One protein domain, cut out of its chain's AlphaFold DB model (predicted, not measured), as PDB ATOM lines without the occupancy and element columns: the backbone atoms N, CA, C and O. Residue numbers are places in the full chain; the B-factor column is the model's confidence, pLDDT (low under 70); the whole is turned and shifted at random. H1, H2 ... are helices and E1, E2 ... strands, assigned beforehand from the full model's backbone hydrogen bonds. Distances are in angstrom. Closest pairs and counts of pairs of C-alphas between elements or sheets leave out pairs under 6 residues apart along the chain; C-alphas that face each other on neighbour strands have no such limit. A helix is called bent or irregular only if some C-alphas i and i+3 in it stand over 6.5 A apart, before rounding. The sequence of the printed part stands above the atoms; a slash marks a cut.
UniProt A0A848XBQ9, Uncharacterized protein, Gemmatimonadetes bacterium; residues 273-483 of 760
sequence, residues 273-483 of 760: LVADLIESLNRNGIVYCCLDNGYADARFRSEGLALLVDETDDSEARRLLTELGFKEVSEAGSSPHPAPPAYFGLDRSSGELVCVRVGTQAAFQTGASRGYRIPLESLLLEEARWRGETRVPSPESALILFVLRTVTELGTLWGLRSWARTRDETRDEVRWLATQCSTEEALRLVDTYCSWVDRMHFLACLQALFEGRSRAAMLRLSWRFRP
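What this domain is: This is residues 273 to 483 of the 760 residues of an uncharacterized protein of Gemmatimonadetes bacterium (UniProt A0A848XBQ9). Two lobes lie end to end: a strongly twisted five-stranded sheet with helices H1 and H2 packed on it, and a cluster of six mostly crossed helices, H4 to H9, gathered round H4. Short helix H3 lies between the lobes, near E1 of the sheet and near H4 and H7, while the small hairpin E6 and E7 belongs to the sheet's lobe, with E7 beside E1. The 211 printed residues hold nine named helices and seven named strands, in the order H1 E1 E2 H2 E3 E4 E5 H3 E6 E7 H4 H5 H6 H7 H8 H9; the class is mixed, helices and strands. The mixed sheet has the order E1, E2, E5, E4, E3. The whole is compact, with a radius of gyration of the C-alphas of 17.4 A and spans of 49 by 38 by 30 A.

Where its parts are: The sheet holds E1, residues 288 to 290, E2, 305 to 309, E5, 353 to 359 and 19.8 A long, E4, 342 to 346, and E3, 327 to 331. H1, residues 273 to 283, begins at C-alpha 273 (171.057, 158.466, 95.639); H2 is 314 to 323. H3 is 377 to 382, E6 385 to 387, E7 390 to 392. H4, 395 to 410, measures 22.6 A. H5 is 413 to 419, H6 423 to 435, H7 439 to 449, H8 455 to 467. H9, 471 to 483, is 20.0 A long and ends at C-alpha 483 (150.478, 178.945, 126.176); it is only just irregular, C-alphas 480 and 483 being 7.0 A apart.

How they stand to each other: E3, E4 and E5 form a meander, each strand the antiparallel neighbour of the one before; N 343 and O 356 are 2.8 A apart, N 329 and O 342 2.7 A. E2 is parallel to E5, N 307 to O 357 2.8 A, and antiparallel to E1, N 289 to O 308 2.8 A. H2 is on the sheet at a height of 8.2 A, over E5, and touches H1, closest C-alphas Leu 281 and Ala 317, 6.9 A. H3 only grazes the sheet. E6 and E7 are a hairpin, N 385 to O 392 2.8 A. The hub H4 touches, among others, H9, closest C-alphas Val 407 and Ser 478, 5.2 A, about perpendicular at 80 degrees. Every O i to N i+4 pair is within hydrogen-bond range in H1 to H8, and 8 of 9 in H9.

The domain as a whole: The C-alphas farthest apart, of Ser 349 and Arg 476, are 50.6 A apart. The printed part has no cut. The links E1 to E2 and E5 to H3 are long. Residues 292 to 304, 332 to 340, 362 to 373, 411 to 422 and 481 to 483 have pLDDT under 70.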
ATOM      1  N   LEU A 273     170.715 157.108  95.203       89.00
ATOM      2  CA  LEU A 273     171.057 158.466  95.639       89.00
ATOM      3  C   LEU A 273     170.712 158.736  97.117       89.00
ATOM      4  O   LEU A 273     171.409 159.500  97.785       89.00
ATOM      5  N   VAL A 274     169.633 158.140  97.636       87.06
ATOM      6  CA  VAL A 274     169.296 158.236  99.069       87.06
ATOM      7  C   VAL A 274     170.265 157.410  99.907       87.06
ATOM      8  O   VAL A 274     170.683 157.879 100.965       87.06
ATOM      9  N   ALA A 275     170.628 156.214  99.441       87.69
ATOM     10  CA  ALA A 275     171.620 155.376 100.106       87.69
ATOM     11  C   ALA A 275     172.983 156.088 100.177       87.69
ATOM     12  O   ALA A 275     173.520 156.238 101.271       87.69
ATOM     13  N   ASP A 276     173.456 156.654  99.060       91.75
ATOM     14  CA  ASP A 276     174.689 157.450  98.980       91.75
ATOM     15  C   ASP A 276     174.660 158.644  99.949       91.75
ATOM     16  O   ASP A 276     175.664 158.962 100.593       91.75
ATOM     17  N   LEU A 277     173.508 159.318 100.073       92.81
ATOM     18  CA  LEU A 277     173.326 160.411 101.028       92.81
ATOM     19  C   LEU A 277     173.463 159.924 102.468       92.81
ATOM     20  O   LEU A 277     174.201 160.529 103.241       92.81
ATOM     21  N   ILE A 278     172.770 158.847 102.834       91.88
ATOM     22  CA  ILE A 278     172.815 158.301 104.193       91.88
ATOM     23  C   ILE A 278     174.219 157.801 104.539       91.88
ATOM     24  O   ILE A 278     174.736 158.128 105.606       91.88
ATOM     25  N   GLU A 279     174.875 157.099 103.619       93.62
ATOM     26  CA  GLU A 279     176.257 156.662 103.784       93.62
ATOM     27  C   GLU A 279     177.205 157.858 103.968       93.62
ATOM     28  O   GLU A 279     178.062 157.845 104.853       93.62
ATOM     29  N   SER A 280     177.025 158.925 103.182       95.31
ATOM     30  CA  SER A 280     177.832 160.145 103.283       95.31
ATOM     31  C   SER A 280     177.624 160.870 104.614       95.31
ATOM     32  O   SER A 280     178.601 161.316 105.216       95.31
ATOM     33  N   LEU A 281     176.384 160.963 105.103       94.94
ATOM     34  CA  LEU A 281     176.081 161.542 106.416       94.94
ATOM     35  C   LEU A 281     176.752 160.738 107.537       94.94
ATOM     36  O   LEU A 281     177.443 161.314 108.377       94.94
ATOM     37  N   ASN A 282     176.621 159.409 107.503       95.06
ATOM     38  CA  ASN A 282     177.225 158.512 108.489       95.06
ATOM     39  C   ASN A 282     178.757 158.605 108.489       95.06
ATOM     40  O   ASN A 282     179.378 158.699 109.546       95.06
ATOM     41  N   ARG A 283     179.377 158.615 107.303       95.75
ATOM     42  CA  ARG A 283     180.837 158.663 107.141       95.75
ATOM     43  C   ARG A 283     181.452 159.967 107.649       95.75
ATOM     44  O   ARG A 283     182.558 159.942 108.177       95.75
ATOM     45  N   ASN A 284     180.742 161.083 107.491       95.81
ATOM     46  CA  ASN A 284     181.174 162.392 107.985       95.81
ATOM     47  C   ASN A 284     180.762 162.645 109.445       95.81
ATOM     48  O   ASN A 284     180.996 163.734 109.958       95.81
ATOM     49  N   GLY A 285     180.169 161.655 110.124       94.31
ATOM     50  CA  GLY A 285     179.798 161.761 111.535       94.31
ATOM     51  C   GLY A 285     178.656 162.739 111.812       94.31
ATOM     52  O   GLY A 285     178.559 163.235 112.928       94.31
ATOM     53  N   ILE A 286     177.803 163.012 110.818       95.62
ATOM     54  CA  ILE A 286     176.700 163.968 110.949       95.62
ATOM     55  C   ILE A 286     175.652 163.434 111.919       95.62
ATOM     56  O   ILE A 286     175.143 162.320 111.758       95.62
ATOM     57  N   VAL A 287     175.276 164.244 112.905       94.44
ATOM     58  CA  VAL A 287     174.213 163.907 113.850       94.44
ATOM     59  C   VAL A 287     172.862 164.246 113.223       94.44
ATOM     60  O   VAL A 287     172.498 165.409 113.052       94.44
ATOM     61  N   TYR A 288     172.095 163.213 112.863       92.81
ATOM     62  CA  TYR A 288     170.780 163.380 112.245       92.81
ATOM     63  C   TYR A 288     169.752 162.336 112.703       92.81
ATOM     64  O   TYR A 288     170.083 161.290 113.265       92.81
ATOM     65  N   CYS A 289     168.484 162.619 112.405       89.94
ATOM     66  CA  CYS A 289     167.343 161.736 112.589       89.94
ATOM     67  C   CYS A 289     166.393 161.816 111.381       89.94
ATOM     68  O   CYS A 289     165.904 162.883 111.005       89.94
ATOM     69  N   CYS A 290     166.123 160.671 110.754       87.44
ATOM     70  CA  CYS A 290     165.239 160.546 109.602       87.44
ATOM     71  C   CYS A 290     163.796 160.264 110.031       87.44
ATOM     72  O   CYS A 290     163.458 159.165 110.477       87.44
ATOM     73  N   LEU A 291     162.912 161.235 109.811       79.38
ATOM     74  CA  LEU A 291     161.532 161.206 110.303       79.38
ATOM     75  C   LEU A 291     160.577 160.356 109.438       79.38
ATOM     76  O   LEU A 291     159.471 160.057 109.880       79.38
ATOM     77  N   ASP A 292     160.993 159.945 108.233       66.56
ATOM     78  CA  ASP A 292     160.132 159.267 107.243       66.56
ATOM     79  C   ASP A 292     160.300 157.729 107.167       66.56
ATOM     80  O   ASP A 292     159.537 157.056 106.468       66.56
ATOM     81  N   ASN A 293     161.228 157.129 107.931       52.47
ATOM     82  CA  ASN A 293     161.645 155.719 107.781       52.47
ATOM     83  C   ASN A 293     160.966 154.723 108.751       52.47
ATOM     84  O   ASN A 293     161.569 153.769 109.251       52.47
ATOM     85  N   GLY A 294     159.651 154.887 108.932       50.84
ATOM     86  CA  GLY A 294     158.775 153.757 109.269       50.84
ATOM     87  C   GLY A 294     158.148 153.708 110.662       50.84
ATOM     88  O   GLY A 294     157.774 152.613 111.068       50.84
ATOM     89  N   TYR A 295     157.982 154.846 111.344       49.28
ATOM     90  CA  TYR A 295     157.077 154.990 112.504       49.28
ATOM     91  C   TYR A 295     155.978 156.046 112.301       49.28
ATOM     92  O   TYR A 295     155.231 156.361 113.213       49.28
ATOM     93  N   ALA A 296     155.875 156.617 111.107       42.03
ATOM     94  CA  ALA A 296     155.113 157.829 110.877       42.03
ATOM     95  C   ALA A 296     154.387 157.745 109.517       42.03
ATOM     96  O   ALA A 296     155.004 157.669 108.451       42.03
ATOM     97  N   ASP A 297     153.055 157.697 109.557       40.03
ATOM     98  CA  ASP A 297     152.107 157.682 108.435       40.03
ATOM     99  C   ASP A 297     152.339 158.808 107.410       40.03
ATOM    100  O   ASP A 297     153.046 159.789 107.624       40.03
ATOM    101  N   ALA A 298     151.664 158.693 106.270       38.44
ATOM    102  CA  ALA A 298     151.591 159.617 105.143       38.44
ATOM    103  C   ALA A 298     151.291 161.100 105.456       38.44
ATOM    104  O   ALA A 298     151.293 161.908 104.531       38.44
ATOM    105  N   ARG A 299     151.019 161.472 106.713       40.75
ATOM    106  CA  ARG A 299     150.923 162.871 107.181       40.75
ATOM    107  C   ARG A 299     152.252 163.459 107.648       40.75
ATOM    108  O   ARG A 299     152.407 164.683 107.673       40.75
ATOM    109  N   PHE A 300     153.180 162.592 108.027       38.31
ATOM    110  CA  PHE A 300     154.567 162.940 108.295       38.31
ATOM    111  C   PHE A 300     155.414 162.918 107.042       38.31
ATOM    112  O   PHE A 300     156.325 163.732 106.931       38.31
ATOM    113  N   ARG A 301     155.032 162.048 106.098       42.06
ATOM    114  CA  ARG A 301     155.665 161.947 104.792       42.06
ATOM    115  C   ARG A 301     155.617 163.297 104.115       42.06
ATOM    116  O   ARG A 301     154.592 163.720 103.571       42.06
ATOM    117  N   SER A 302     156.749 163.980 104.181       43.53
ATOM    118  CA  SER A 302     157.004 165.096 103.303       43.53
ATOM    119  C   SER A 302     156.952 164.573 101.860       43.53
ATOM    120  O   SER A 302     156.975 163.365 101.612       43.53
ATOM    121  N   GLU A 303     156.805 165.449 100.870       54.50
ATOM    122  CA  GLU A 303     156.967 165.069  99.459       54.50
ATOM    123  C   GLU A 303     158.447 164.693  99.184       54.50
ATOM    124  O   GLU A 303     159.053 165.307  98.318       54.50
ATOM    125  N   GLY A 304     159.057 163.793  99.972       65.75
ATOM    126  CA  GLY A 304     160.494 163.530 100.099       65.75
ATOM    127  C   GLY A 304     160.883 162.870 101.436       65.75
ATOM    128  O   GLY A 304     160.004 162.525 102.218       65.75
ATOM    129  N   LEU A 305     162.186 162.700 101.668       78.12
ATOM    130  CA  LEU A 305     162.828 162.236 102.906       78.12
ATOM    131  C   LEU A 305     163.071 163.420 103.856       78.12
ATOM    132  O   LEU A 305     163.791 164.348 103.497       78.12
ATOM    133  N   ALA A 306     162.508 163.411 105.060       81.12
ATOM    134  CA  ALA A 306     162.723 164.451 106.065       81.12
ATOM    135  C   ALA A 306     163.864 164.091 107.031       81.12
ATOM    136  O   ALA A 306     163.748 163.147 107.815       81.12
ATOM    137  N   LEU A 307     164.935 164.886 107.007       85.75
ATOM    138  CA  LEU A 307     166.094 164.775 107.887       85.75
ATOM    139  C   LEU A 307     166.120 165.950 108.868       85.75
ATOM    140  O   LEU A 307     166.235 167.114 108.470       85.75
ATOM    141  N   LEU A 308     166.016 165.624 110.152       88.38
ATOM    142  CA  LEU A 308     166.367 166.519 111.243       88.38
ATOM    143  C   LEU A 308     167.876 166.402 111.476       88.38
ATOM    144  O   LEU A 308     168.350 165.290 111.680       88.38
ATOM    145  N   VAL A 309     168.616 167.504 111.437       91.19
ATOM    146  CA  VAL A 309     170.078 167.532 111.641       91.19
ATOM    147  C   VAL A 309     170.396 168.422 112.835       91.19
ATOM    148  O   VAL A 309     169.643 169.356 113.102       91.19
ATOM    149  N   ASP A 310     171.470 168.142 113.562       91.56
ATOM    150  CA  ASP A 310     171.938 169.043 114.614       91.56
ATOM    151  C   ASP A 310     172.291 170.443 114.062       91.56
ATOM    152  O   ASP A 310     172.701 170.595 112.907       91.56
ATOM    153  N   GLU A 311     172.117 171.490 114.874       88.50
ATOM    154  CA  GLU A 311     172.440 172.865 114.474       88.50
ATOM    155  C   GLU A 311     173.922 173.042 114.114       88.50
ATOM    156  O   GLU A 311     174.229 173.828 113.214       88.50
ATOM    157  N   THR A 312     174.836 172.299 114.751       92.44
ATOM    158  CA  THR A 312     176.273 172.374 114.441       92.44
ATOM    159  C   THR A 312     176.619 171.770 113.083       92.44
ATOM    160  O   THR A 312     177.570 172.219 112.441       92.44
ATOM    161  N   ASP A 313     175.823 170.804 112.622       93.25
ATOM    162  CA  ASP A 313     176.115 170.001 111.434       93.25
ATOM    163  C   ASP A 313     175.298 170.424 110.198       93.25
ATOM    164  O   ASP A 313     175.553 169.941 109.094       93.25
ATOM    165  N   ASP A 314     174.334 171.346 110.328       89.81
ATOM    166  CA  ASP A 314     173.436 171.763 109.233       89.81
ATOM    167  C   ASP A 314     174.194 172.266 107.993       89.81
ATOM    168  O   ASP A 314     173.849 171.917 106.860       89.81
ATOM    169  N   SER A 315     175.260 173.046 108.195       91.25
ATOM    170  CA  SER A 315     176.078 173.566 107.087       91.25
ATOM    171  C   SER A 315     176.784 172.442 106.327       91.25
ATOM    172  O   SER A 315     176.823 172.451 105.095       91.25
ATOM    173  N   GLU A 316     177.293 171.453 107.057       94.81
ATOM    174  CA  GLU A 316     178.002 170.310 106.493       94.81
ATOM    175  C   GLU A 316     177.033 169.346 105.792       94.81
ATOM    176  O   GLU A 316     177.274 168.927 104.660       94.81
ATOM    177  N   ALA A 317     175.860 169.092 106.375       92.75
ATOM    178  CA  ALA A 317     174.811 168.297 105.741       92.75
ATOM    179  C   ALA A 317     174.332 168.914 104.409       92.75
ATOM    180  O   ALA A 317     174.148 168.206 103.414       92.75
ATOM    181  N   ARG A 318     174.166 170.246 104.347       92.06
ATOM    182  CA  ARG A 318     173.818 170.964 103.103       92.06
ATOM    183  C   ARG A 318     174.947 170.930 102.070       92.06
ATOM    184  O   ARG A 318     174.668 170.875 100.866       92.06
ATOM    185  N   ARG A 319     176.209 170.936 102.515       94.81
ATOM    186  CA  ARG A 319     177.381 170.747 101.647       94.81
ATOM    187  C   ARG A 319     177.350 169.369 100.989       94.81
ATOM    188  O   ARG A 319     177.378 169.304  99.761       94.81
ATOM    189  N   LEU A 320     177.167 168.304 101.772       95.69
ATOM    190  CA  LEU A 320     177.085 166.922 101.276       95.69
ATOM    191  C   LEU A 320     175.942 166.721 100.274       95.69
ATOM    192  O   LEU A 320     176.132 166.106  99.224       95.69
ATOM    193  N   LEU A 321     174.766 167.301 100.533       93.31
ATOM    194  CA  LEU A 321     173.665 167.317  99.563       93.31
ATOM    195  C   LEU A 321     174.091 167.923  98.218       93.31
ATOM    196  O   LEU A 321     173.806 167.367  97.157       93.31
ATOM    197  N   THR A 322     174.778 169.064  98.257       92.06
ATOM    198  CA  THR A 322     175.241 169.755  97.048       92.06
ATOM    199  C   THR A 322     176.289 168.925  96.300       92.06
ATOM    200  O   THR A 322     176.210 168.811  95.076       92.06
ATOM    201  N   GLU A 323     177.225 168.294  97.016       94.00
ATOM    202  CA  GLU A 323     178.253 167.404  96.451       94.00
ATOM    203  C   GLU A 323     177.642 166.171  95.764       94.00
ATOM    204  O   GLU A 323     178.091 165.765  94.690       94.00
ATOM    205  N   LEU A 324     176.550 165.634  96.314       93.62
ATOM    206  CA  LEU A 324     175.778 164.537  95.718       93.62
ATOM    207  C   LEU A 324     174.867 164.981  94.556       93.62
ATOM    208  O   LEU A 324     174.233 164.151  93.904       93.62
ATOM    209  N   GLY A 325     174.822 166.280  94.246       91.38
ATOM    210  CA  GLY A 325     174.074 166.834  93.117       91.38
ATOM    211  C   GLY A 325     172.609 167.163  93.420       91.38
ATOM    212  O   GLY A 325     171.811 167.320  92.480       91.38
ATOM    213  N   PHE A 326     172.244 167.279  94.701       92.00
ATOM    214  CA  PHE A 326     170.959 167.842  95.092       92.00
ATOM    215  C   PHE A 326     170.921 169.358  94.860       92.00
ATOM    216  O   PHE A 326     171.933 170.054  94.922       92.00
ATOM    217  N   LYS A 327     169.725 169.890  94.604       89.94
ATOM    218  CA  LYS A 327     169.475 171.305  94.321       89.94
ATOM    219  C   LYS A 327     168.405 171.850  95.227       89.94
ATOM    220  O   LYS A 327     167.308 171.295  95.305       89.94
ATOM    221  N   GLU A 328     168.732 172.966  95.858       88.88
ATOM    222  CA  GLU A 328     167.809 173.689  96.710       88.88
ATOM    223  C   GLU A 328     166.663 174.294  95.895       88.88
ATOM    224  O   GLU A 328     166.852 174.889  94.832       88.88
ATOM    225  N   VAL A 329     165.457 174.155  96.422       84.12
ATOM    226  CA  VAL A 329     164.226 174.688  95.870       84.12
ATOM    227  C   VAL A 329     163.421 175.314  97.003       84.12
ATOM    228  O   VAL A 329     163.117 174.672  98.009       84.12
ATOM    229  N   SER A 330     163.008 176.564  96.798       77.25
ATOM    230  CA  SER A 330     162.393 177.390  97.842       77.25
ATOM    231  C   SER A 330     161.048 177.959  97.389       77.25
ATOM    232  O   SER A 330     160.775 178.120  96.194       77.25
ATOM    233  N   GLU A 331     160.156 178.221  98.345       70.75
ATOM    234  CA  GLU A 331     158.799 178.699  98.068       70.75
ATOM    235  C   GLU A 331     158.822 180.147  97.540       70.75
ATOM    236  O   GLU A 331     159.487 181.029  98.079       70.75
ATOM    237  N   ALA A 332     158.084 180.420  96.464       61.31
ATOM    238  CA  ALA A 332     158.012 181.745  95.867       61.31
ATOM    239  C   ALA A 332     157.050 182.652  96.627       61.31
ATOM    240  O   ALA A 332     155.832 182.479  96.569       61.31
ATOM    241  N   GLY A 333     157.606 183.712  97.202       55.12
ATOM    242  CA  GLY A 333     156.854 184.805  97.805       55.12
ATOM    243  C   GLY A 333     157.140 184.957  99.292       55.12
ATOM    244  O   GLY A 333     157.696 184.079  99.942       55.12
ATOM    245  N   SER A 334     156.743 186.101  99.836       46.91
ATOM    246  CA  SER A 334     156.877 186.433 101.251       46.91
ATOM    247  C   SER A 334     155.761 185.760 102.057       46.91
ATOM    248  O   SER A 334     154.789 186.410 102.458       46.91
ATOM    249  N   SER A 335     155.842 184.440 102.246       49.97
ATOM    250  CA  SER A 335     155.079 183.814 103.329       49.97
ATOM    251  C   SER A 335     155.647 184.337 104.653       49.97
ATOM    252  O   SER A 335     156.867 184.351 104.797       49.97
ATOM    253  N   PRO A 336     154.814 184.749 105.625       45.56
ATOM    254  CA  PRO A 336     155.303 185.129 106.953       45.56
ATOM    255  C   PRO A 336     156.023 183.969 107.664       45.56
ATOM    256  O   PRO A 336     156.831 184.209 108.551       45.56
ATOM    257  N   HIS A 337     155.761 182.731 107.232       53.38
ATOM    258  CA  HIS A 337     156.484 181.528 107.634       53.38
ATOM    259  C   HIS A 337     156.804 180.713 106.364       53.38
ATOM    260  O   HIS A 337     155.930 179.973 105.883       53.38
ATOM    261  N   PRO A 338     157.963 180.932 105.713       55.38
ATOM    262  CA  PRO A 338     158.364 180.144 104.551       55.38
ATOM    263  C   PRO A 338     158.581 178.687 104.971       55.38
ATOM    264  O   PRO A 338     159.054 178.415 106.072       55.38
ATOM    265  N   ALA A 339     158.191 177.741 104.114       60.00
ATOM    266  CA  ALA A 339     158.578 176.350 104.322       60.00
ATOM    267  C   ALA A 339     160.115 176.223 104.271       60.00
ATOM    268  O   ALA A 339     160.745 177.004 103.549       60.00
ATOM    269  N   PRO A 340     160.715 175.251 104.984       67.19
ATOM    270  CA  PRO A 340     162.121 174.924 104.772       67.19
ATOM    271  C   PRO A 340     162.391 174.657 103.291       67.19
ATOM    272  O   PRO A 340     161.505 174.131 102.598       67.19
ATOM    273  N   PRO A 341     163.598 174.989 102.809       74.56
ATOM    274  CA  PRO A 341     163.991 174.625 101.465       74.56
ATOM    275  C   PRO A 341     163.928 173.104 101.292       74.56
ATOM    276  O   PRO A 341     164.249 172.333 102.199       74.56
ATOM    277  N   ALA A 342     163.483 172.678 100.116       81.31
ATOM    278  CA  ALA A 342     163.521 171.287  99.700       81.31
ATOM    279  C   ALA A 342     164.714 171.080  98.767       81.31
ATOM    280  O   ALA A 342     164.988 171.915  97.912       81.31
ATOM    281  N   TYR A 343     165.402 169.960  98.915       87.31
ATOM    282  CA  TYR A 343     166.535 169.565  98.095       87.31
ATOM    283  C   TYR A 343     166.093 168.445  97.169       87.31
ATOM    284  O   TYR A 343     165.736 167.364  97.621       87.31
ATOM    285  N   PHE A 344     166.098 168.690  95.866       87.88
ATOM    286  CA  PHE A 344     165.773 167.661  94.882       87.88
ATOM    287  C   PHE A 344     167.049 167.090  94.293       87.88
ATOM    288  O   PHE A 344     167.989 167.841  94.102       87.88
ATOM    289  N   GLY A 345     167.094 165.801  93.993       88.88
ATOM    290  CA  GLY A 345     168.218 165.137  93.341       88.88
ATOM    291  C   GLY A 345     167.700 164.184  92.273       88.88
ATOM    292  O   GLY A 345     166.610 163.633  92.416       88.88
ATOM    293  N   LEU A 346     168.441 164.019  91.178       89.38
ATOM    294  CA  LEU A 346     168.091 163.060  90.132       89.38
ATOM    295  C   LEU A 346     168.781 161.729  90.421       89.38
ATOM    296  O   LEU A 346     170.005 161.638  90.338       89.38
ATOM    297  N   ASP A 347     167.989 160.709  90.728       86.38
ATOM    298  CA  ASP A 347     168.496 159.367  90.975       86.38
ATOM    299  C   ASP A 347     169.119 158.780  89.700       86.38
ATOM    300  O   ASP A 347     168.563 158.877  88.598       86.38
ATOM    301  N   ARG A 348     170.324 158.216  89.834       82.38
ATOM    302  CA  ARG A 348     171.142 157.836  88.678       82.38
ATOM    303  C   ARG A 348     170.550 156.639  87.947       82.38
ATOM    304  O   ARG A 348     170.522 156.677  86.716       82.38
ATOM    305  N   SER A 349     170.097 155.613  88.659       78.00
ATOM    306  CA  SER A 349     169.609 154.369  88.061       78.00
ATOM    307  C   SER A 349     168.185 154.511  87.521       78.00
ATOM    308  O   SER A 349     167.925 154.124  86.381       78.00
ATOM    309  N   SER A 350     167.280 155.141  88.275       78.19
ATOM    310  CA  SER A 350     165.873 155.292  87.874       78.19
ATOM    311  C   SER A 350     165.599 156.505  86.979       78.19
ATOM    312  O   SER A 350     164.622 156.515  86.230       78.19
ATOM    313  N   GLY A 351     166.431 157.551  87.047       80.31
ATOM    314  CA  GLY A 351     166.169 158.826  86.374       80.31
ATOM    315  C   GLY A 351     164.967 159.584  86.934       80.31
ATOM    316  O   GLY A 351     164.444 160.472  86.255       80.31
ATOM    317  N   GLU A 352     164.493 159.227  88.123       83.50
ATOM    318  CA  GLU A 352     163.419 159.920  88.827       83.50
ATOM    319  C   GLU A 352     163.988 160.954  89.806       83.50
ATOM    320  O   GLU A 352     165.152 160.897  90.205       83.50
ATOM    321  N   LEU A 353     163.168 161.939  90.172       82.75
ATOM    322  CA  LEU A 353     163.558 162.918  91.181       82.75
ATOM    323  C   LEU A 353     163.254 162.398  92.582       82.75
ATOM    324  O   LEU A 353     162.122 162.025  92.893       82.75
ATOM    325  N   VAL A 354     164.264 162.475  93.433       82.69
ATOM    326  CA  VAL A 354     164.177 162.282  94.874       82.69
ATOM    327  C   VAL A 354     164.152 163.650  95.530       82.69
ATOM    328  O   VAL A 354     164.821 164.578  95.088       82.69
ATOM    329  N   CYS A 355     163.367 163.786  96.587       82.88
ATOM    330  CA  CYS A 355     163.307 164.995  97.390       82.88
ATOM    331  C   CYS A 355     163.792 164.674  98.794       82.88
ATOM    332  O   CYS A 355     163.406 163.655  99.360       82.88
ATOM    333  N   VAL A 356     164.600 165.558  99.355       83.31
ATOM    334  CA  VAL A 356     165.085 165.520 100.726       83.31
ATOM    335  C   VAL A 356     164.805 166.881 101.340       83.31
ATOM    336  O   VAL A 356     165.009 167.921 100.718       83.31
ATOM    337  N   ARG A 357     164.315 166.907 102.569       82.12
ATOM    338  CA  ARG A 357     164.159 168.133 103.344       82.12
ATOM    339  C   ARG A 357     165.084 168.054 104.530       82.12
ATOM    340  O   ARG A 357     164.988 167.110 105.303       82.12
ATOM    341  N   VAL A 358     165.942 169.055 104.656       83.81
ATOM    342  CA  VAL A 358     166.913 169.140 105.742       83.81
ATOM    343  C   VAL A 358     166.643 170.377 106.567       83.81
ATOM    344  O   VAL A 358     166.519 171.487 106.031       83.81
ATOM    345  N   GLY A 359     166.612 170.186 107.876       83.06
ATOM    346  CA  GLY A 359     166.862 171.287 108.779       83.06
ATOM    347  C   GLY A 359     167.006 170.859 110.229       83.06
ATOM    348  O   GLY A 359     166.781 169.715 110.591       83.06
ATOM    349  N   THR A 360     167.330 171.840 111.051       82.69
ATOM    350  CA  THR A 360     167.546 171.808 112.498       82.69
ATOM    351  C   THR A 360     166.332 171.822 113.446       82.69
ATOM    352  O   THR A 360     166.499 172.068 114.628       82.69
ATOM    353  N   GLN A 361     165.092 171.625 112.988       75.88
ATOM    354  CA  GLN A 361     163.861 171.853 113.752       75.88
ATOM    355  C   GLN A 361     162.813 170.787 113.440       75.88
ATOM    356  O   GLN A 361     162.482 170.509 112.289       75.88
ATOM    357  N   ALA A 362     162.179 170.231 114.463       63.00
ATOM    358  CA  ALA A 362     161.168 169.187 114.280       63.00
ATOM    359  C   ALA A 362     159.908 169.702 113.542       63.00
ATOM    360  O   ALA A 362     159.133 168.932 112.969       63.00
ATOM    361  N   ALA A 363     159.720 171.026 113.500       57.81
ATOM    362  CA  ALA A 363     158.616 171.711 112.829       57.81
ATOM    363  C   ALA A 363     158.725 171.759 111.285       57.81
ATOM    364  O   ALA A 363     157.884 172.379 110.631       57.81
ATOM    365  N   PHE A 364     159.711 171.091 110.669       51.84
ATOM    366  CA  PHE A 364     159.934 171.109 109.215       51.84
ATOM    367  C   PHE A 364     158.901 170.361 108.352       51.84
ATOM    368  O   PHE A 364     159.008 170.328 107.120       51.84
ATOM    369  N   GLN A 365     157.842 169.829 108.962       51.47
ATOM    370  CA  GLN A 365     156.802 169.075 108.269       51.47
ATOM    371  C   GLN A 365     155.546 169.913 107.972       51.47
ATOM    372  O   GLN A 365     155.120 170.784 108.726       51.47
ATOM    373  N   THR A 366     154.959 169.685 106.797       47.06
ATOM    374  CA  THR A 366     153.924 170.543 106.198       47.06
ATOM    375  C   THR A 366     152.591 170.530 106.957       47.06
ATOM    376  O   THR A 366     152.093 169.461 107.297       47.06
ATOM    377  N   GLY A 367     151.945 171.695 107.125       49.31
ATOM    378  CA  GLY A 367     150.588 171.788 107.685       49.31
ATOM    379  C   GLY A 367     150.141 173.211 108.046       49.31
ATOM    380  O   GLY A 367     150.852 174.186 107.806       49.31
ATOM    381  N   ALA A 368     148.954 173.341 108.650       45.88
ATOM    382  CA  ALA A 368     148.458 174.601 109.233       45.88
ATOM    383  C   ALA A 368     149.269 175.056 110.472       45.88
ATOM    384  O   ALA A 368     149.050 176.149 110.991       45.88
ATOM    385  N   SER A 369     150.206 174.216 110.917       48.16
ATOM    386  CA  SER A 369     151.143 174.381 112.029       48.16
ATOM    387  C   SER A 369     152.411 175.170 111.687       48.16
ATOM    388  O   SER A 369     153.177 175.431 112.603       48.16
ATOM    389  N   ARG A 370     152.617 175.628 110.436       52.25
ATOM    390  CA  ARG A 370     153.827 176.376 109.989       52.25
ATOM    391  C   ARG A 370     154.227 177.593 110.851       52.25
ATOM    392  O   ARG A 370     155.312 178.119 110.662       52.25
ATOM    393  N   GLY A 371     153.363 178.067 111.749       53.00
ATOM    394  CA  GLY A 371     153.653 179.158 112.688       53.00
ATOM    395  C   GLY A 371     154.013 178.729 114.120       53.00
ATOM    396  O   GLY A 371     154.155 179.608 114.967       53.00
ATOM    397  N   TYR A 372     154.113 177.427 114.419       60.62
ATOM    398  CA  TYR A 372     154.411 176.900 115.757       60.62
ATOM    399  C   TYR A 372     155.715 176.095 115.755       60.62
ATOM    400  O   TYR A 372     155.863 175.163 114.967       60.62
ATOM    401  N   ARG A 373     156.636 176.435 116.664       69.94
ATOM    402  CA  ARG A 373     157.844 175.651 116.954       69.94
ATOM    403  C   ARG A 373     157.530 174.703 118.109       69.94
ATOM    404  O   ARG A 373     157.028 175.157 119.131       69.94
ATOM    405  N   ILE A 374     157.793 173.410 117.937       75.44
ATOM    406  CA  ILE A 374     157.675 172.409 119.005       75.44
ATOM    407  C   ILE A 374     159.101 171.937 119.303       75.44
ATOM    408  O   ILE A 374     159.684 171.324 118.410       75.44
ATOM    409  N   PRO A 375     159.671 172.255 120.479       79.06
ATOM    410  CA  PRO A 375     161.076 172.001 120.771       79.06
ATOM    411  C   PRO A 375     161.305 170.516 121.098       79.06
ATOM    412  O   PRO A 375     161.337 170.124 122.260       79.06
ATOM    413  N   LEU A 376     161.365 169.680 120.061       83.81
ATOM    414  CA  LEU A 376     161.565 168.226 120.154       83.81
ATOM    415  C   LEU A 376     162.876 167.783 119.503       83.81
ATOM    416  O   LEU A 376     163.091 166.590 119.316       83.81
ATOM    417  N   GLU A 377     163.731 168.726 119.117       87.25
ATOM    418  CA  GLU A 377     164.954 168.448 118.374       87.25
ATOM    419  C   GLU A 377     165.896 167.535 119.163       87.25
ATOM    420  O   GLU A 377     166.250 166.469 118.668       87.25
ATOM    421  N   SER A 378     166.200 167.895 120.416       89.50
ATOM    422  CA  SER A 378     167.035 167.095 121.322       89.50
ATOM    423  C   SER A 378     166.472 165.690 121.526       89.50
ATOM    424  O   SER A 378     167.183 164.717 121.316       89.50
ATOM    425  N   LEU A 379     165.165 165.570 121.810       90.88
ATOM    426  CA  LEU A 379     164.488 164.273 121.943       90.88
ATOM    427  C   LEU A 379     164.706 163.402 120.700       90.88
ATOM    428  O   LEU A 379     165.052 162.230 120.799       90.88
ATOM    429  N   LEU A 380     164.477 163.970 119.516       89.88
ATOM    430  CA  LEU A 380     164.523 163.223 118.265       89.88
ATOM    431  C   LEU A 380     165.948 162.884 117.820       89.88
ATOM    432  O   LEU A 380     166.100 161.898 117.106       89.88
ATOM    433  N   LEU A 381     166.960 163.670 118.192       92.06
ATOM    434  CA  LEU A 381     168.364 163.429 117.844       92.06
ATOM    435  C   LEU A 381     169.065 162.500 118.850       92.06
ATOM    436  O   LEU A 381     169.795 161.592 118.441       92.06
ATOM    437  N   GLU A 382     168.826 162.690 120.148       93.62
ATOM    438  CA  GLU A 382     169.460 161.918 121.225       93.62
ATOM    439  C   GLU A 382     168.862 160.507 121.326       93.62
ATOM    440  O   GLU A 382     169.602 159.526 121.334       93.62
ATOM    441  N   GLU A 383     167.531 160.377 121.262       93.19
ATOM    442  CA  GLU A 383     166.836 159.081 121.346       93.19
ATOM    443  C   GLU A 383     166.686 158.370 119.985       93.19
ATOM    444  O   GLU A 383     165.990 157.350 119.874       93.19
ATOM    445  N   ALA A 384     167.302 158.889 118.916       90.31
ATOM    446  CA  ALA A 384     167.255 158.241 117.607       90.31
ATOM    447  C   ALA A 384     167.992 156.897 117.618       90.31
ATOM    448  O   ALA A 384     169.170 156.812 117.976       90.31
ATOM    449  N   ARG A 385     167.314 155.860 117.119       89.19
ATOM    450  CA  ARG A 385     167.814 154.485 117.028       89.19
ATOM    451  C   ARG A 385     168.211 154.133 115.603       89.19
ATOM    452  O   ARG A 385     167.645 154.640 114.636       89.19
ATOM    453  N   TRP A 386     169.157 153.212 115.478       87.81
ATOM    454  CA  TRP A 386     169.539 152.652 114.189       87.81
ATOM    455  C   TRP A 386     168.487 151.662 113.691       87.81
ATOM    456  O   TRP A 386     168.088 150.739 114.402       87.81
ATOM    457  N   ARG A 387     168.063 151.844 112.442       83.50
ATOM    458  CA  ARG A 387     167.262 150.888 111.677       83.50
ATOM    459  C   ARG A 387     167.978 150.640 110.354       83.50
ATOM    460  O   ARG A 387     167.887 151.452 109.436       83.50
ATOM    461  N   GLY A 388     168.721 149.536 110.280       84.44
ATOM    462  CA  GLY A 388     169.735 149.369 109.235       84.44
ATOM    463  C   GLY A 388     170.804 150.457 109.373       84.44
ATOM    464  O   GLY A 388     171.263 150.725 110.479       84.44
ATOM    465  N   GLU A 389     171.132 151.129 108.274       85.62
ATOM    466  CA  GLU A 389     172.125 152.215 108.226       85.62
ATOM    467  C   GLU A 389     171.523 153.609 108.467       85.62
ATOM    468  O   GLU A 389     172.190 154.618 108.273       85.62
ATOM    469  N   THR A 390     170.246 153.707 108.847       87.62
ATOM    470  CA  THR A 390     169.583 155.001 109.066       87.62
ATOM    471  C   THR A 390     169.233 155.218 110.530       87.62
ATOM    472  O   THR A 390     168.622 154.350 111.156       87.62
ATOM    473  N   ARG A 391     169.524 156.412 111.059       89.06
ATOM    474  CA  ARG A 391     168.989 156.866 112.349       89.06
ATOM    475  C   ARG A 391     167.538 157.322 112.201       89.06
ATOM    476  O   ARG A 391     167.249 158.201 111.393       89.06
ATOM    477  N   VAL A 392     166.627 156.735 112.970       87.38
ATOM    478  CA  VAL A 392     165.185 157.043 112.973       87.38
ATOM    479  C   VAL A 392     164.698 157.308 114.400       87.38
ATOM    480  O   VAL A 392     165.342 156.844 115.345       87.38
ATOM    481  N   PRO A 393     163.566 158.007 114.601       87.75
ATOM    482  CA  PRO A 393     163.018 158.204 115.939       87.75
ATOM    483  C   PRO A 393     162.753 156.867 116.640       87.75
ATOM    484  O   PRO A 393     162.289 155.914 116.003       87.75
ATOM    485  N   SER A 394     162.986 156.804 117.954       88.81
ATOM    486  CA  SER A 394     162.438 155.717 118.767       88.81
ATOM    487  C   SER A 394     160.901 155.706 118.683       88.81
ATOM    488  O   SER A 394     160.303 156.763 118.441       88.81
ATOM    489  N   PRO A 395     160.238 154.547 118.875       86.00
ATOM    490  CA  PRO A 395     158.776 154.470 118.860       86.00
ATOM    491  C   PRO A 395     158.130 155.516 119.778       86.00
ATOM    492  O   PRO A 395     157.212 156.230 119.372       86.00
ATOM    493  N   GLU A 396     158.673 155.671 120.984       89.56
ATOM    494  CA  GLU A 396     158.185 156.608 121.988       89.56
ATOM    495  C   GLU A 396     158.348 158.068 121.544       89.56
ATOM    496  O   GLU A 396     157.397 158.848 121.624       89.56
ATOM    497  N   SER A 397     159.509 158.434 120.992       88.56
ATOM    498  CA  SER A 397     159.745 159.783 120.457       88.56
ATOM    499  C   SER A 397     158.843 160.092 119.258       88.56
ATOM    500  O   SER A 397     158.331 161.208 119.135       88.56
ATOM    501  N   ALA A 398     158.589 159.101 118.393       85.25
ATOM    502  CA  ALA A 398     157.658 159.225 117.272       85.25
ATOM    503  C   ALA A 398     156.215 159.461 117.752       85.25
ATOM    504  O   ALA A 398     155.514 160.323 117.213       85.25
ATOM    505  N   LEU A 399     155.782 158.745 118.798       85.88
ATOM    506  CA  LEU A 399     154.474 158.931 119.424       85.88
ATOM    507  C   LEU A 399     154.331 160.331 120.032       85.88
ATOM    508  O   LEU A 399     153.323 161.003 119.791       85.88
ATOM    509  N   ILE A 400     155.341 160.796 120.774       87.56
ATOM    510  CA  ILE A 400     155.357 162.143 121.359       87.56
ATOM    511  C   ILE A 400     155.244 163.195 120.251       87.56
ATOM    512  O   ILE A 400     154.336 164.033 120.287       87.56
ATOM    513  N   LEU A 401     156.085 163.106 119.214       84.50
ATOM    514  CA  LEU A 401     156.039 164.002 118.057       84.50
ATOM    515  C   LEU A 401     154.647 164.019 117.403       84.50
ATOM    516  O   LEU A 401     154.110 165.099 117.132       84.50
ATOM    517  N   PHE A 402     154.032 162.849 117.188       82.44
ATOM    518  CA  PHE A 402     152.698 162.752 116.587       82.44
ATOM    519  C   PHE A 402     151.633 163.472 117.412       82.44
ATOM    520  O   PHE A 402     150.846 164.261 116.875       82.44
ATOM    521  N   VAL A 403     151.581 163.178 118.715       84.56
ATOM    522  CA  VAL A 403     150.548 163.694 119.619       84.56
ATOM    523  C   VAL A 403     150.665 165.209 119.712       84.56
ATOM    524  O   VAL A 403     149.682 165.913 119.465       84.56
ATOM    525  N   LEU A 404     151.863 165.726 119.995       82.12
ATOM    526  CA  LEU A 404     152.071 167.158 120.198       82.12
ATOM    527  C   LEU A 404     151.822 167.960 118.913       82.12
ATOM    528  O   LEU A 404     151.174 169.012 118.944       82.12
ATOM    529  N   ARG A 405     152.231 167.441 117.751       79.19
ATOM    530  CA  ARG A 405     151.902 168.060 116.459       79.19
ATOM    531  C   ARG A 405     150.402 168.046 116.173       79.19
ATOM    532  O   ARG A 405     149.832 169.063 115.782       79.19
ATOM    533  N   THR A 406     149.735 166.915 116.381       78.00
ATOM    534  CA  THR A 406     148.299 166.799 116.096       78.00
ATOM    535  C   THR A 406     147.494 167.766 116.965       78.00
ATOM    536  O   THR A 406     146.599 168.464 116.479       78.00
ATOM    537  N   VAL A 407     147.840 167.864 118.250       79.31
ATOM    538  CA  VAL A 407     147.188 168.769 119.203       79.31
ATOM    539  C   VAL A 407     147.448 170.238 118.858       79.31
ATOM    540  O   VAL A 407     146.524 171.047 118.954       79.31
ATOM    541  N   THR A 408     148.647 170.612 118.404       74.75
ATOM    542  CA  THR A 408     148.934 172.001 117.990       74.75
ATOM    543  C   THR A 408     148.180 172.402 116.720       74.75
ATOM    544  O   THR A 408     147.609 173.496 116.665       74.75
ATOM    545  N   GLU A 409     148.085 171.511 115.728       72.38
ATOM    546  CA  GLU A 409     147.328 171.749 114.491       72.38
ATOM    547  C   GLU A 409     145.835 171.992 114.771       72.38
ATOM    548  O   GLU A 409     145.235 172.936 114.237       72.38
ATOM    549  N   LEU A 410     145.252 171.197 115.672       72.81
ATOM    550  CA  LEU A 410     143.846 171.261 116.082       72.81
ATOM    551  C   LEU A 410     143.407 172.597 116.685       72.81
ATOM    552  O   LEU A 410     142.222 172.928 116.636       72.81
ATOM    553  N   GLY A 411     144.338 173.387 117.219       65.06
ATOM    554  CA  GLY A 411     144.016 174.684 117.813       65.06
ATOM    555  C   GLY A 411     143.583 175.727 116.779       65.06
ATOM    556  O   GLY A 411     143.033 176.774 117.133       65.06
ATOM    557  N   THR A 412     143.843 175.481 115.493       66.38
ATOM    558  CA  THR A 412     143.472 176.378 114.390       66.38
ATOM    559  C   THR A 412     142.154 175.942 113.747       66.38
ATOM    560  O   THR A 412     141.881 174.752 113.610       66.38
ATOM    561  N   LEU A 413     141.339 176.893 113.266       63.72
ATOM    562  CA  LEU A 413     140.088 176.571 112.550       63.72
ATOM    563  C   LEU A 413     140.336 175.697 111.305       63.72
ATOM    564  O   LEU A 413     139.530 174.826 110.975       63.72
ATOM    565  N   TRP A 414     141.468 175.912 110.624       62.59
ATOM    566  CA  TRP A 414     141.890 175.110 109.474       62.59
ATOM    567  C   TRP A 414     142.345 173.707 109.867       62.59
ATOM    568  O   TRP A 414     141.898 172.743 109.245       62.59
ATOM    569  N   GLY A 415     143.178 173.573 110.900       65.31
ATOM    570  CA  GLY A 415     143.614 172.272 111.399       65.31
ATOM    571  C   GLY A 415     142.457 171.455 111.971       65.31
ATOM    572  O   GLY A 415     142.351 170.276 111.657       65.31
ATOM    573  N   LEU A 416     141.494 172.084 112.654       69.25
ATOM    574  CA  LEU A 416     140.262 171.423 113.101       69.25
ATOM    575  C   LEU A 416     139.443 170.866 111.925       69.25
ATOM    576  O   LEU A 416     138.951 169.739 111.980       69.25
ATOM    577  N   ARG A 417     139.307 171.639 110.840       67.31
ATOM    578  CA  ARG A 417     138.617 171.195 109.619       67.31
ATOM    579  C   ARG A 417     139.382 170.085 108.893       67.31
ATOM    580  O   ARG A 417     138.739 169.184 108.358       67.31
ATOM    581  N   SER A 418     140.712 170.165 108.852       66.38
ATOM    582  CA  SER A 418     141.583 169.152 108.243       66.38
ATOM    583  C   SER A 418     141.502 167.835 109.011       66.38
ATOM    584  O   SER A 418     141.102 166.821 108.445       66.38
ATOM    585  N   TRP A 419     141.733 167.879 110.326       69.75
ATOM    586  CA  TRP A 419     141.636 166.727 111.219       69.75
ATOM    587  C   TRP A 419     140.257 166.076 111.179       69.75
ATOM    588  O   TRP A 419     140.146 164.859 111.120       69.75
ATOM    589  N   ALA A 420     139.180 166.866 111.119       69.88
ATOM    590  CA  ALA A 420     137.827 166.327 111.008       69.88
ATOM    591  C   ALA A 420     137.608 165.446 109.762       69.88
ATOM    592  O   ALA A 420     136.664 164.659 109.761       69.88
ATOM    593  N   ARG A 421     138.433 165.591 108.715       68.62
ATOM    594  CA  ARG A 421     138.405 164.747 107.510       68.62
ATOM    595  C   ARG A 421     139.300 163.514 107.614       68.62
ATOM    596  O   ARG A 421     139.050 162.568 106.883       68.62
ATOM    597  N   THR A 422     140.318 163.544 108.471       68.81
ATOM    598  CA  THR A 422     141.335 162.488 108.631       68.81
ATOM    599  C   THR A 422     141.287 161.854 110.023       68.81
ATOM    600  O   THR A 422     142.275 161.286 110.473       68.81
ATOM    601  N   ARG A 423     140.178 162.011 110.756       73.44
ATOM    602  CA  ARG A 423     140.063 161.622 112.170       73.44
ATOM    603  C   ARG A 423     140.299 160.131 112.373       73.44
ATOM    604  O   ARG A 423     141.007 159.764 113.304       73.44
ATOM    605  N   ASP A 424     139.719 159.308 111.507       73.31
ATOM    606  CA  ASP A 424     139.843 157.853 111.598       73.31
ATOM    607  C   ASP A 424     141.287 157.428 111.294       73.31
ATOM    608  O   ASP A 424     141.900 156.739 112.098       73.31
ATOM    609  N   GLU A 425     141.902 158.011 110.259       70.69
ATOM    610  CA  GLU A 425     143.333 157.835 109.968       70.69
ATOM    611  C   GLU A 425     144.218 158.295 111.144       70.69
ATOM    612  O   GLU A 425     145.226 157.672 111.454       70.69
ATOM    613  N   THR A 426     143.883 159.406 111.826       72.56
ATOM    614  CA  THR A 426     144.616 159.877 113.029       72.56
ATOM    615  C   THR A 426     144.560 158.841 114.131       72.56
ATOM    616  O   THR A 426     145.565 158.578 114.778       72.56
ATOM    617  N   ARG A 427     143.380 158.272 114.349       80.31
ATOM    618  CA  ARG A 427     143.143 157.308 115.411       80.31
ATOM    619  C   ARG A 427     143.887 156.002 115.162       80.31
ATOM    620  O   ARG A 427     144.500 155.480 116.089       80.31
ATOM    621  N   ASP A 428     143.828 155.492 113.937       75.81
ATOM    622  CA  ASP A 428     144.491 154.243 113.561       75.81
ATOM    623  C   ASP A 428     146.012 154.365 113.702       75.81
ATOM    624  O   ASP A 428     146.650 153.461 114.237       75.81
ATOM    625  N   GLU A 429     146.569 155.525 113.350       75.12
ATOM    626  CA  GLU A 429     147.998 155.800 113.501       75.12
ATOM    627  C   GLU A 429     148.450 155.833 114.964       75.12
ATOM    628  O   GLU A 429     149.420 155.172 115.325       75.12
ATOM    629  N   VAL A 430     147.730 156.549 115.840       79.62
ATOM    630  CA  VAL A 430     148.062 156.576 117.279       79.62
ATOM    631  C   VAL A 430     148.012 155.185 117.877       79.62
ATOM    632  O   VAL A 430     148.854 154.845 118.699       79.62
ATOM    633  N   ARG A 431     147.023 154.381 117.484       82.38
ATOM    634  CA  ARG A 431     146.898 153.006 117.966       82.38
ATOM    635  C   ARG A 431     148.070 152.162 117.516       82.38
ATOM    636  O   ARG A 431     148.641 151.460 118.341       82.38
ATOM    637  N   TRP A 432     148.427 152.253 116.239       81.19
ATOM    638  CA  TRP A 432     149.561 151.533 115.685       81.19
ATOM    639  C   TRP A 432     150.867 151.926 116.390       81.19
ATOM    640  O   TRP A 432     151.551 151.045 116.905       81.19
ATOM    641  N   LEU A 433     151.151 153.224 116.535       77.19
ATOM    642  CA  LEU A 433     152.312 153.725 117.277       77.19
ATOM    643  C   LEU A 433     152.309 153.238 118.726       77.19
ATOM    644  O   LEU A 433     153.303 152.691 119.191       77.19
ATOM    645  N   ALA A 434     151.176 153.354 119.419       79.88
ATOM    646  CA  ALA A 434     151.044 152.896 120.796       79.88
ATOM    647  C   ALA A 434     151.300 151.384 120.952       79.88
ATOM    648  O   ALA A 434     151.816 150.983 121.987       79.88
ATOM    649  N   THR A 435     151.019 150.544 119.942       80.62
ATOM    650  CA  THR A 435     151.377 149.108 120.001       80.62
ATOM    651  C   THR A 435     152.884 148.845 120.010       80.62
ATOM    652  O   THR A 435     153.309 147.771 120.420       80.62
ATOM    653  N   GLN A 436     153.684 149.802 119.538       78.56
ATOM    654  CA  GLN A 436     155.138 149.693 119.414       78.56
ATOM    655  C   GLN A 436     155.883 150.390 120.565       78.56
ATOM    656  O   GLN A 436     157.109 150.342 120.597       78.56
ATOM    657  N   CYS A 437     155.165 151.060 121.472       83.19
ATOM    658  CA  CYS A 437     155.735 151.917 122.513       83.19
ATOM    659  C   CYS A 437     155.480 151.350 123.908       83.19
ATOM    660  O   CYS A 437     154.393 150.841 124.191       83.19
ATOM    661  N   SER A 438     156.422 151.565 124.825       87.06
ATOM    662  CA  SER A 438     156.111 151.513 126.256       87.06
ATOM    663  C   SER A 438     155.518 152.850 126.703       87.06
ATOM    664  O   SER A 438     156.145 153.900 126.564       87.06
ATOM    665  N   THR A 439     154.306 152.829 127.263       82.00
ATOM    666  CA  THR A 439     153.674 154.039 127.817       82.00
ATOM    667  C   THR A 439     154.530 154.658 128.920       82.00
ATOM    668  O   THR A 439     154.636 155.876 128.995       82.00
ATOM    669  N   GLU A 440     155.156 153.838 129.763       86.88
ATOM    670  CA  GLU A 440     156.008 154.310 130.858       86.88
ATOM    671  C   GLU A 440     157.268 155.004 130.331       86.88
ATOM    672  O   GLU A 440     157.626 156.086 130.794       86.88
ATOM    673  N   GLU A 441     157.872 154.437 129.288       90.19
ATOM    674  CA  GLU A 441     159.037 155.014 128.622       90.19
ATOM    675  C   GLU A 441     158.692 156.331 127.916       90.19
ATOM    676  O   GLU A 441     159.383 157.332 128.088       90.19
ATOM    677  N   ALA A 442     157.568 156.382 127.194       87.88
ATOM    678  CA  ALA A 442     157.103 157.614 126.563       87.88
ATOM    679  C   ALA A 442     156.853 158.728 127.591       87.88
ATOM    680  O   ALA A 442     157.176 159.884 127.332       87.88
ATOM    681  N   LEU A 443     156.318 158.401 128.772       89.06
ATOM    682  CA  LEU A 443     156.139 159.383 129.842       89.06
ATOM    683  C   LEU A 443     157.478 159.861 130.402       89.06
ATOM    684  O   LEU A 443     157.659 161.067 130.535       89.06
ATOM    685  N   ARG A 444     158.431 158.951 130.637       92.81
ATOM    686  CA  ARG A 444     159.792 159.308 131.065       92.81
ATOM    687  C   ARG A 444     160.454 160.291 130.096       92.81
ATOM    688  O   ARG A 444     161.042 161.281 130.533       92.81
ATOM    689  N   LEU A 445     160.325 160.053 128.790       92.25
ATOM    690  CA  LEU A 445     160.837 160.954 127.753       92.25
ATOM    691  C   LEU A 445     160.107 162.305 127.746       92.25
ATOM    692  O   LEU A 445     160.749 163.341 127.575       92.25
ATOM    693  N   VAL A 446     158.790 162.326 127.978       90.31
ATOM    694  CA  VAL A 446     158.032 163.577 128.144       90.31
ATOM    695  C   VAL A 446     158.545 164.369 129.346       90.31
ATOM    696  O   VAL A 446     158.782 165.562 129.207       90.31
ATOM    697  N   ASP A 447     158.783 163.744 130.497       90.00
ATOM    698  CA  ASP A 447     159.274 164.482 131.670       90.00
ATOM    699  C   ASP A 447     160.701 165.012 131.473       90.00
ATOM    700  O   ASP A 447     161.034 166.092 131.959       90.00
ATOM    701  N   THR A 448     161.527 164.262 130.740       92.56
ATOM    702  CA  THR A 448     162.938 164.596 130.496       92.56
ATOM    703  C   THR A 448     163.079 165.716 129.466       92.56
ATOM    704  O   THR A 448     163.699 166.742 129.741       92.56
ATOM    705  N   TYR A 449     162.476 165.553 128.285       88.94
ATOM    706  CA  TYR A 449     162.673 166.454 127.143       88.94
ATOM    707  C   TYR A 449     161.537 167.467 126.961       88.94
ATOM    708  O   TYR A 449     161.714 168.519 126.346       88.94
ATOM    709  N   CYS A 450     160.349 167.170 127.489       85.56
ATOM    710  CA  CYS A 450     159.151 167.993 127.345       85.56
ATOM    711  C   CYS A 450     158.671 168.537 128.696       85.56
ATOM    712  O   CYS A 450     157.472 168.553 128.950       85.56
ATOM    713  N   SER A 451     159.573 169.039 129.548       82.62
ATOM    714  CA  SER A 451     159.227 169.619 130.865       82.62
ATOM    715  C   SER A 451     158.230 170.793 130.800       82.62
ATOM    716  O   SER A 451     157.589 171.153 131.785       82.62
ATOM    717  N   TRP A 452     158.060 171.374 129.612       80.50
ATOM    718  CA  TRP A 452     157.049 172.373 129.270       80.50
ATOM    719  C   TRP A 452     155.656 171.769 128.985       80.50
ATOM    720  O   TRP A 452     154.706 172.500 128.711       80.50
ATOM    721  N   VAL A 453     155.489 170.450 129.051       82.12
ATOM    722  CA  VAL A 453     154.207 169.748 128.957       82.12
ATOM    723  C   VAL A 453     153.944 169.027 130.267       82.12
ATOM    724  O   VAL A 453     154.695 168.151 130.672       82.12
ATOM    725  N   ASP A 454     152.823 169.349 130.907       84.94
ATOM    726  CA  ASP A 454     152.361 168.580 132.059       84.94
ATOM    727  C   ASP A 454     152.076 167.120 131.658       84.94
ATOM    728  O   ASP A 454     151.327 166.857 130.706       84.94
ATOM    729  N   ARG A 455     152.642 166.168 132.408       87.19
ATOM    730  CA  ARG A 455     152.525 164.723 132.157       87.19
ATOM    731  C   ARG A 455     151.065 164.277 132.023       87.19
ATOM    732  O   ARG A 455     150.709 163.550 131.092       87.19
ATOM    733  N   MET A 456     150.194 164.742 132.922       87.00
ATOM    734  CA  MET A 456     148.768 164.387 132.902       87.00
ATOM    735  C   MET A 456     148.051 164.989 131.693       87.00
ATOM    736  O   MET A 456     147.141 164.376 131.127       87.00
ATOM    737  N   HIS A 457     148.473 166.171 131.254       85.56
ATOM    738  CA  HIS A 457     147.962 166.798 130.048       85.56
ATOM    739  C   HIS A 457     148.361 166.048 128.767       85.56
ATOM    740  O   HIS A 457     147.512 165.868 127.886       85.56
ATOM    741  N   PHE A 458     149.605 165.564 128.669       87.56
ATOM    742  CA  PHE A 458     150.036 164.706 127.560       87.56
ATOM    743  C   PHE A 458     149.201 163.421 127.493       87.56
ATOM    744  O   PHE A 458     148.649 163.102 126.438       87.56
ATOM    745  N   LEU A 459     149.017 162.744 128.631       88.44
ATOM    746  CA  LEU A 459     148.176 161.547 128.730       88.44
ATOM    747  C   LEU A 459     146.735 161.808 128.288       88.44
ATOM    748  O   LEU A 459     146.180 161.035 127.507       88.44
ATOM    749  N   ALA A 460     146.143 162.925 128.716       87.56
ATOM    750  CA  ALA A 460     144.799 163.305 128.296       87.56
ATOM    751  C   ALA A 460     144.702 163.513 126.773       87.56
ATOM    752  O   ALA A 460     143.697 163.144 126.161       87.56
ATOM    753  N   CYS A 461     145.742 164.076 126.147       86.94
ATOM    754  CA  CYS A 461     145.815 164.238 124.695       86.94
ATOM    755  C   CYS A 461     145.952 162.897 123.968       86.94
ATOM    756  O   CYS A 461     145.203 162.639 123.022       86.94
ATOM    757  N   LEU A 462     146.862 162.037 124.430       87.75
ATOM    758  CA  LEU A 462     147.072 160.698 123.886       87.75
ATOM    759  C   LEU A 462     145.780 159.876 123.956       87.75
ATOM    760  O   LEU A 462     145.314 159.366 122.937       87.75
ATOM    761  N   GLN A 463     145.147 159.827 125.128       87.12
ATOM    762  CA  GLN A 463     143.890 159.114 125.340       87.12
ATOM    763  C   GLN A 463     142.769 159.671 124.455       87.12
ATOM    764  O   GLN A 463     142.018 158.911 123.844       87.12
ATOM    765  N   ALA A 464     142.668 160.997 124.318       85.06
ATOM    766  CA  ALA A 464     141.640 161.611 123.486       85.06
ATOM    767  C   ALA A 464     141.802 161.286 121.991       85.06
ATOM    768  O   ALA A 464     140.794 161.094 121.299       85.06
ATOM    769  N   LEU A 465     143.041 161.188 121.496       83.69
ATOM    770  CA  LEU A 465     143.330 160.745 120.132       83.69
ATOM    771  C   LEU A 465     143.072 159.241 119.953       83.69
ATOM    772  O   LEU A 465     142.452 158.851 118.965       83.69
ATOM    773  N   PHE A 466     143.468 158.418 120.925       83.00
ATOM    774  CA  PHE A 466     143.299 156.961 120.911       83.00
ATOM    775  C   PHE A 466     141.815 156.536 120.925       83.00
ATOM    776  O   PHE A 466     141.358 155.700 120.135       83.00
ATOM    777  N   GLU A 467     141.020 157.158 121.797       81.25
ATOM    778  CA  GLU A 467     139.573 156.939 121.900       81.25
ATOM    779  C   GLU A 467     138.811 157.593 120.742       81.25
ATOM    780  O   GLU A 467     137.701 157.171 120.414       81.25
ATOM    781  N   GLY A 468     139.412 158.596 120.097       71.31
ATOM    782  CA  GLY A 468     138.781 159.412 119.071       71.31
ATOM    783  C   GLY A 468     137.662 160.266 119.662       71.31
ATOM    784  O   GLY A 468     136.519 160.144 119.234       71.31
ATOM    785  N   ARG A 469     137.942 161.134 120.640       70.50
ATOM    786  CA  ARG A 469     136.926 161.989 121.293       70.50
ATOM    787  C   ARG A 469     136.323 163.059 120.365       70.50
ATOM    788  O   ARG A 469     136.744 163.253 119.223       70.50
ATOM    789  N   SER A 470     135.271 163.734 120.839       70.31
ATOM    790  CA  SER A 470     134.550 164.764 120.078       70.31
ATOM    791  C   SER A 470     135.423 165.993 119.770       70.31
ATOM    792  O   SER A 470     136.360 166.318 120.500       70.31
ATOM    793  N   ARG A 471     135.082 166.728 118.699       70.56
ATOM    794  CA  ARG A 471     135.803 167.942 118.249       70.56
ATOM    795  C   ARG A 471     135.993 168.974 119.365       70.56
ATOM    796  O   ARG A 471     137.045 169.594 119.453       70.56
ATOM    797  N   ALA A 472     134.983 169.144 120.219       74.75
ATOM    798  CA  ALA A 472     135.022 170.099 121.322       74.75
ATOM    799  C   ALA A 472     136.023 169.690 122.414       74.75
ATOM    800  O   ALA A 472     136.719 170.550 122.948       74.75
ATOM    801  N   ALA A 473     136.133 168.394 122.717       77.06
ATOM    802  CA  ALA A 473     137.108 167.891 123.684       77.06
ATOM    803  C   ALA A 473     138.543 168.100 123.181       77.06
ATOM    804  O   ALA A 473     139.377 168.635 123.909       77.06
ATOM    805  N   MET A 474     138.795 167.776 121.910       76.19
ATOM    806  CA  MET A 474     140.102 167.981 121.279       76.19
ATOM    807  C   MET A 474     140.504 169.460 121.213       76.19
ATOM    808  O   MET A 474     141.656 169.800 121.474       76.19
ATOM    809  N   LEU A 475     139.554 170.355 120.924       78.44
ATOM    810  CA  LEU A 475     139.811 171.794 120.904       78.44
ATOM    811  C   LEU A 475     140.170 172.333 122.297       78.44
ATOM    812  O   LEU A 475     141.108 173.114 122.421       78.44
ATOM    813  N   ARG A 476     139.466 171.890 123.350       81.69
ATOM    814  CA  ARG A 476     139.762 172.288 124.740       81.69
ATOM    815  C   ARG A 476     141.157 171.846 125.177       81.69
ATOM    816  O   ARG A 476     141.873 172.641 125.782       81.69
ATOM    817  N   LEU A 477     141.544 170.609 124.854       79.06
ATOM    818  CA  LEU A 477     142.885 170.095 125.141       79.06
ATOM    819  C   LEU A 477     143.951 170.923 124.412       79.06
ATOM    820  O   LEU A 477     144.869 171.430 125.045       79.06
ATOM    821  N   SER A 478     143.750 171.187 123.118       78.19
ATOM    822  CA  SER A 478     144.645 172.036 122.324       78.19
ATOM    823  C   SER A 478     144.783 173.464 122.868       78.19
ATOM    824  O   SER A 478     145.879 174.020 122.901       78.19
ATOM    825  N   TRP A 479     143.693 174.077 123.336       73.12
ATOM    826  CA  TRP A 479     143.733 175.438 123.885       73.12
ATOM    827  C   TRP A 479     144.509 175.536 125.196       73.12
ATOM    828  O   TRP A 479     145.173 176.544 125.421       73.12
ATOM    829  N   ARG A 480     144.475 174.492 126.028       73.50
ATOM    830  CA  ARG A 480     145.265 174.415 127.264       73.50
ATOM    831  C   ARG A 480     146.761 174.189 126.992       73.50
ATOM    832  O   ARG A 480     147.578 174.609 127.798       73.50
ATOM    833  N   PHE A 481     147.099 173.605 125.841       67.75
ATOM    834  CA  PHE A 481     148.470 173.342 125.382       67.75
ATOM    835  C   PHE A 481     149.182 174.574 124.782       67.75
ATOM    836  O   PHE A 481     150.405 174.695 124.815       67.75
ATOM    837  N   ARG A 482     148.419 175.519 124.216       64.44
ATOM    838  CA  ARG A 482     148.947 176.661 123.444       64.44
ATOM    839  C   ARG A 482     149.861 177.644 124.188       64.44
ATOM    840  O   ARG A 482     150.812 178.099 123.554       64.44
ATOM    841  N   PRO A 483     149.612 178.010 125.458       56.41
ATOM    842  CA  PRO A 483     150.478 178.945 126.176       56.41
ATOM    843  C   PRO A 483     151.899 178.404 126.384       56.41
ATOM    844  O   PRO A 483     152.843 179.186 126.426       56.41
TER     845      PRO A 483